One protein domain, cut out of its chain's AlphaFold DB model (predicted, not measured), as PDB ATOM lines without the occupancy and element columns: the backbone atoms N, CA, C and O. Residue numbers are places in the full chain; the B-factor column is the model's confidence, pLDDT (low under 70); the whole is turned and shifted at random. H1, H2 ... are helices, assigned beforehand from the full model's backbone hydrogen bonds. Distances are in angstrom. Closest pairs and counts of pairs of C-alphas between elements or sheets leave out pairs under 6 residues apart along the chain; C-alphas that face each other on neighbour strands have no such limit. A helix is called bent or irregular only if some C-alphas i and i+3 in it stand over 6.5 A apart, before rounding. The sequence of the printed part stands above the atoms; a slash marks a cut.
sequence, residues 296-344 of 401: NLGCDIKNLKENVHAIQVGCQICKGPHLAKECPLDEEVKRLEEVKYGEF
ATOM      1  N   ASN A 296      17.681 -47.257  44.266       95.19
ATOM      2  CA  ASN A 296      17.563 -46.487  43.023       95.19
ATOM      3  C   ASN A 296      18.679 -45.434  42.905       95.19
ATOM      4  O   ASN A 296      19.306 -45.325  41.855       95.19
ATOM      5  N   LEU A 297      19.001 -44.736  44.001       95.25
ATOM      6  CA  LEU A 297      20.107 -43.776  44.033       95.25
ATOM      7  C   LEU A 297      21.466 -44.449  43.774       95.25
ATOM      8  O   LEU A 297      22.299 -43.908  43.048       95.25
ATOM      9  N   GLY A 298      21.687 -45.645  44.327       96.06
ATOM     10  CA  GLY A 298      22.891 -46.436  44.059       96.06
ATOM     11  C   GLY A 298      23.056 -46.779  42.574       96.06
ATOM     12  O   GLY A 298      24.164 -46.685  42.037       96.06
ATOM     13  N   CYS A 299      21.959 -47.109  41.887       94.31
ATOM     14  CA  CYS A 299      21.953 -47.336  40.440       94.31
ATOM     15  C   CYS A 299      22.283 -46.061  39.650       94.31
ATOM     16  O   CYS A 299      23.096 -46.114  38.726       94.31
ATOM     17  N   ASP A 300      21.719 -44.914  40.032       93.25
ATOM     18  CA  ASP A 300      21.975 -43.636  39.356       93.25
ATOM     19  C   ASP A 300      23.432 -43.186  39.510       93.25
ATOM     20  O   ASP A 300      24.060 -42.760  38.539       93.25
ATOM     21  N   ILE A 301      24.011 -43.354  40.703       95.81
ATOM     22  CA  ILE A 301      25.433 -43.071  40.953       95.81
ATOM     23  C   ILE A 301      26.324 -43.985  40.102       95.81
ATOM     24  O   ILE A 301      27.331 -43.531  39.550       95.81
ATOM     25  N   LYS A 302      25.955 -45.264  39.955       95.88
ATOM     26  CA  LYS A 302      26.682 -46.198  39.088       95.88
ATOM     27  C   LYS A 302      26.627 -45.759  37.619       95.88
ATOM     28  O   LYS A 302      27.679 -45.673  36.986       95.88
ATOM     29  N   ASN A 303      25.445 -45.403  37.114       93.25
ATOM     30  CA  ASN A 303      25.268 -44.892  35.749       93.25
ATOM     31  C   ASN A 303      26.065 -43.599  35.517       93.25
ATOM     32  O   ASN A 303      26.705 -43.432  34.479       93.25
ATOM     33  N   LEU A 304      26.074 -42.693  36.498       94.69
ATOM     34  CA  LEU A 304      26.859 -41.464  36.434       94.69
ATOM     35  C   LEU A 304      28.359 -41.764  36.324       94.69
ATOM     36  O   LEU A 304      29.042 -41.160  35.499       94.69
ATOM     37  N   LYS A 305      28.870 -42.718  37.110       95.12
ATOM     38  CA  LYS A 305      30.284 -43.121  37.072       95.12
ATOM     39  C   LYS A 305      30.681 -43.701  35.712       95.12
ATOM     40  O   LYS A 305      31.750 -43.371  35.203       95.12
ATOM     41  N   GLU A 306      29.826 -44.530  35.117       89.12
ATOM     42  CA  GLU A 306      30.045 -45.089  33.778       89.12
ATOM     43  C   GLU A 306      30.054 -43.991  32.701       89.12
ATOM     44  O   GLU A 306      30.940 -43.977  31.845       89.12
ATOM     45  N   ASN A 307      29.149 -43.011  32.791       87.31
ATOM     46  CA  ASN A 307      29.112 -41.873  31.868       87.31
ATOM     47  C   ASN A 307      30.344 -40.966  31.998       87.31
ATOM     48  O   ASN A 307      30.926 -40.574  30.988       87.31
ATOM     49  N   VAL A 308      30.779 -40.662  33.227       91.31
ATOM     50  CA  VAL A 308      32.010 -39.889  33.470       91.31
ATOM     51  C   VAL A 308      33.220 -40.624  32.901       91.31
ATOM     52  O   VAL A 308      34.049 -40.005  32.238       91.31
ATOM     53  N   HIS A 309      33.297 -41.944  33.092       85.00
ATOM     54  CA  HIS A 309      34.370 -42.748  32.516       85.00
ATOM     55  C   HIS A 309      34.356 -42.697  30.985       85.00
ATOM     56  O   HIS A 309      35.399 -42.440  30.394       85.00
ATOM     57  N   ALA A 310      33.193 -42.858  30.344       75.88
ATOM     58  CA  ALA A 310      33.053 -42.780  28.889       75.88
ATOM     59  C   ALA A 310      33.477 -41.411  28.318       75.88
ATOM     60  O   ALA A 310      34.134 -41.353  27.279       75.88
ATOM     61  N   ILE A 311      33.165 -40.316  29.019       82.38
ATOM     62  CA  ILE A 311      33.624 -38.966  28.654       82.38
ATOM     63  C   ILE A 311      35.146 -38.848  28.820       82.38
ATOM     64  O   ILE A 311      35.810 -38.259  27.969       82.38
ATOM     65  N   GLN A 312      35.703 -39.421  29.892       81.19
ATOM     66  CA  GLN A 312      37.124 -39.318  30.225       81.19
ATOM     67  C   GLN A 312      38.025 -40.142  29.298       81.19
ATOM     68  O   GLN A 312      39.097 -39.672  28.924       81.19
ATOM     69  N   VAL A 313      37.622 -41.364  28.938       83.62
ATOM     70  CA  VAL A 313      38.420 -42.229  28.048       83.62
ATOM     71  C   VAL A 313      38.223 -41.893  26.572       83.62
ATOM     72  O   VAL A 313      39.045 -42.282  25.744       83.62
ATOM     73  N   GLY A 314      37.165 -41.141  26.251       82.50
ATOM     74  CA  GLY A 314      36.759 -40.853  24.885       82.50
ATOM     75  C   GLY A 314      36.274 -42.102  24.143       82.50
ATOM     76  O   GLY A 314      36.555 -43.246  24.503       82.50
ATOM     77  N   CYS A 315      35.517 -41.906  23.067       80.44
ATOM     78  CA  CYS A 315      35.130 -43.004  22.192       80.44
ATOM     79  C   CYS A 315      36.340 -43.431  21.343       80.44
ATOM     80  O   CYS A 315      36.941 -42.625  20.634       80.44
ATOM     81  N   GLN A 316      36.695 -44.718  21.394       75.56
ATOM     82  CA  GLN A 316      37.894 -45.261  20.745       75.56
ATOM     83  C   GLN A 316      37.889 -45.097  19.214       75.56
ATOM     84  O   GLN A 316      38.952 -45.036  18.599       75.56
ATOM     85  N   ILE A 317      36.698 -44.982  18.617       74.62
ATOM     86  CA  ILE A 317      36.496 -44.809  17.171       74.62
ATOM     87  C   ILE A 317      36.781 -43.363  16.746       74.62
ATOM     88  O   ILE A 317      37.455 -43.132  15.748       74.62
ATOM     89  N   CYS A 318      36.320 -42.381  17.519       82.19
ATOM     90  CA  CYS A 318      36.418 -40.963  17.162       82.19
ATOM     91  C   CYS A 318      37.552 -40.207  17.883       82.19
ATOM     92  O   CYS A 318      37.812 -39.050  17.563       82.19
ATOM     93  N   LYS A 319      38.177 -40.825  18.899       78.81
ATOM     94  CA  LYS A 319      39.138 -40.204  19.831       78.81
ATOM     95  C   LYS A 319      38.624 -38.933  20.541       78.81
ATOM     96  O   LYS A 319      39.413 -38.047  20.859       78.81
ATOM     97  N   GLY A 320      37.319 -38.832  20.796       79.25
ATOM     98  CA  GLY A 320      36.649 -37.649  21.353       79.25
ATOM     99  C   GLY A 320      35.677 -37.961  22.503       79.25
ATOM    100  O   GLY A 320      35.250 -39.108  22.655       79.25
ATOM    101  N   PRO A 321      35.319 -36.956  23.327       69.88
ATOM    102  CA  PRO A 321      34.482 -37.129  24.513       69.88
ATOM    103  C   PRO A 321      33.001 -37.214  24.129       69.88
ATOM    104  O   PRO A 321      32.287 -36.213  24.122       69.88
ATOM    105  N   HIS A 322      32.527 -38.409  23.797       74.00
ATOM    106  CA  HIS A 322      31.101 -38.670  23.645       74.00
ATOM    107  C   HIS A 322      30.759 -40.100  24.044       74.00
ATOM    108  O   HIS A 322      31.584 -41.013  23.967       74.00
ATOM    109  N   LEU A 323      29.513 -40.292  24.470       70.62
ATOM    110  CA  LEU A 323      28.980 -41.607  24.792       70.62
ATOM    111  C   LEU A 323      28.944 -42.451  23.512       70.62
ATOM    112  O   LEU A 323      28.574 -41.954  22.454       70.62
ATOM    113  N   ALA A 324      29.286 -43.740  23.594       65.56
ATOM    114  CA  ALA A 324      29.397 -44.624  22.425       65.56
ATOM    115  C   ALA A 324      28.137 -44.666  21.530       65.56
ATOM    116  O   ALA A 324      28.231 -44.979  20.348       65.56
ATOM    117  N   LYS A 325      26.963 -44.324  22.078       69.31
ATOM    118  CA  LYS A 325      25.688 -44.248  21.345       69.31
ATOM    119  C   LYS A 325      25.532 -42.987  20.488       69.31
ATOM    120  O   LYS A 325      24.686 -42.971  19.605       69.31
ATOM    121  N   GLU A 326      26.317 -41.952  20.757       70.75
ATOM    122  CA  GLU A 326      26.290 -40.663  20.061       70.75
ATOM    123  C   GLU A 326      27.484 -40.496  19.118       70.75
ATOM    124  O   GLU A 326      27.657 -39.427  18.542       70.75
ATOM    125  N   CYS A 327      28.305 -41.541  18.941       79.06
ATOM    126  CA  CYS A 327      29.364 -41.515  17.944       79.06
ATOM    127  C   CYS A 327      28.723 -41.394  16.559       79.06
ATOM    128  O   CYS A 327      28.019 -42.325  16.152       79.06
ATOM    129  N   PRO A 328      28.957 -40.295  15.818       71.44
ATOM    130  CA  PRO A 328      28.577 -40.225  14.424       71.44
ATOM    131  C   PRO A 328      29.509 -41.177  13.681       71.44
ATOM    132  O   PRO A 328      30.610 -40.811  13.282       71.44
ATOM    133  N   LEU A 329      29.094 -42.439  13.581       65.69
ATOM    134  CA  LEU A 329      29.566 -43.313  12.523       65.69
ATOM    135  C   LEU A 329      29.145 -42.617  11.236       65.69
ATOM    136  O   LEU A 329      27.954 -42.403  10.998       65.69
ATOM    137  N   ASP A 330      30.134 -42.167  10.482       65.19
ATOM    138  CA  ASP A 330      29.932 -41.622   9.158       65.19
ATOM    139  C   ASP A 330      29.040 -42.576   8.351       65.19
ATOM    140  O   ASP A 330      29.245 -43.790   8.292       65.19
ATOM    141  N   GLU A 331      27.997 -42.031   7.722       62.56
ATOM    142  CA  GLU A 331      27.133 -42.819   6.838       62.56
ATOM    143  C   GLU A 331      27.931 -43.505   5.709       62.56
ATOM    144  O   GLU A 331      27.441 -44.462   5.110       62.56
ATOM    145  N   GLU A 332      29.160 -43.058   5.427       58.75
ATOM    146  CA  GLU A 332      30.068 -43.661   4.448       58.75
ATOM    147  C   GLU A 332      30.542 -45.068   4.837       58.75
ATOM    148  O   GLU A 332      30.509 -45.957   3.980       58.75
ATOM    149  N   VAL A 333      30.880 -45.338   6.106       59.84
ATOM    150  CA  VAL A 333      31.236 -46.705   6.543       59.84
ATOM    151  C   VAL A 333      30.020 -47.630   6.466       59.84
ATOM    152  O   VAL A 333      30.136 -48.777   6.031       59.84
ATOM    153  N   LYS A 334      28.825 -47.113   6.772       61.38
ATOM    154  CA  LYS A 334      27.575 -47.884   6.690       61.38
ATOM    155  C   LYS A 334      27.208 -48.265   5.246       61.38
ATOM    156  O   LYS A 334      26.742 -49.378   5.009       61.38
ATOM    157  N   ARG A 335      27.473 -47.387   4.268       59.38
ATOM    158  CA  ARG A 335      27.238 -47.672   2.836       59.38
ATOM    159  C   ARG A 335      28.245 -48.669   2.258       59.38
ATOM    160  O   ARG A 335      27.859 -49.495   1.436       59.38
ATOM    161  N   LEU A 336      29.506 -48.645   2.692       55.69
ATOM    162  CA  LEU A 336      30.516 -49.627   2.265       55.69
ATOM    163  C   LEU A 336      30.224 -51.044   2.789       55.69
ATOM    164  O   LEU A 336      30.519 -52.025   2.103       55.69
ATOM    165  N   GLU A 337      29.608 -51.159   3.967       51.25
ATOM    166  CA  GLU A 337      29.237 -52.447   4.559       51.25
ATOM    167  C   GLU A 337      27.935 -53.021   3.960       51.25
ATOM    168  O   GLU A 337      27.879 -54.212   3.642       51.25
ATOM    169  N   GLU A 338      26.923 -52.189   3.680       52.66
ATOM    170  CA  GLU A 338      25.686 -52.631   3.005       52.66
ATOM    171  C   GLU A 338      25.905 -53.028   1.534       52.66
ATOM    172  O   GLU A 338      25.294 -53.994   1.065       52.66
ATOM    173  N   VAL A 339      26.828 -52.374   0.814       47.16
ATOM    174  CA  VAL A 339      27.176 -52.753  -0.572       47.16
ATOM    175  C   VAL A 339      27.815 -54.145  -0.637       47.16
ATOM    176  O   VAL A 339      27.647 -54.850  -1.630       47.16
ATOM    177  N   LYS A 340      28.471 -54.609   0.434       52.25
ATOM    178  CA  LYS A 340      29.105 -55.936   0.464       52.25
ATOM    179  C   LYS A 340      28.160 -57.073   0.885       52.25
ATOM    180  O   LYS A 340      28.448 -58.232   0.599       52.25
ATOM    181  N   TYR A 341      27.028 -56.762   1.524       49.16
ATOM    182  CA  TYR A 341      26.035 -57.755   1.969       49.16
ATOM    183  C   TYR A 341      24.891 -57.999   0.969       49.16
ATOM    184  O   TYR A 341      24.199 -59.016   1.069       49.16
ATOM    185  N   GLY A 342      24.695 -57.116  -0.017       45.75
ATOM    186  CA  GLY A 342      23.664 -57.277  -1.054       45.75
ATOM    187  C   GLY A 342      23.963 -58.356  -2.104       45.75
ATOM    188  O   GLY A 342      23.034 -58.904  -2.696       45.75
ATOM    189  N   GLU A 343      25.236 -58.710  -2.307       48.66
ATOM    190  CA  GLU A 343      25.680 -59.567  -3.421       48.66
ATOM    191  C   GLU A 343      25.895 -61.048  -3.039       48.66
ATOM    192  O   GLU A 343      26.353 -61.848  -3.844       48.66
ATOM    193  N   PHE A 344      25.508 -61.454  -1.822       46.94
ATOM    194  CA  PHE A 344      25.567 -62.853  -1.362       46.94
ATOM    195  C   PHE A 344      24.189 -63.454  -1.036       46.94
ATOM    196  O   PHE A 344      24.061 -64.352  -0.206       46.94
TER     197      PHE A 344
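Overview. This is residues 296 to 344 of the 401 residues of the protein "Zinc knuckle CX2CX4HX4C" of Tanacetum cinerariifolium (UniProt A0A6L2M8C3). This is a drawn-out model with one helix at each end, H1 first and H2 last, and a looped, unnamed link between them; the two helices do not come together. Residues 296 to 305 of H1 stick out at one end, and residues 330 to 344, of which 331 to 344 belong to H2, stick out at the other. The printed part has 49 residues with two named helices and no named strand, and its class is all helix. It is extended, with a radius of gyration of the C-alphas of 16.1 A, and a rod in outline, spanning 50 by 24 by 12 A.

Along the chain. Find C-alpha 296 at (17.563, -46.487, 43.023); from there H1, residues 296 to 313, runs 26.0 A to C-alpha 313 at (38.420, -42.229, 28.048). Residues 314 to 330 then hold no named element. H2, residues 331 to 344, runs 21.7 A to C-alpha 344 at (25.567, -62.853, -1.362).

Arrangement. Compare the C-alphas of H1 with those of H2 and you will find the two helices apart, with no C-alpha of the one within 8 A of the other. In H1 each backbone O i to N i+4 pair is within hydrogen-bond range; in H2 7 of 10 are. H2 is neither bent nor irregular, but only just: C-alphas 340 and 343 are 6.3 A apart.

Size, cuts and confidence. Look to Leu 297 and Glu 343 for the two C-alphas farthest apart, at 50.3 A. The printed part has no cut, and the link from H1 to H2, 17 residues, is long. In the B-factor column the mean pLDDT of the printed part is 74.1; residue 321, residues 324 to 325 and residues 329 to 344 are under 70.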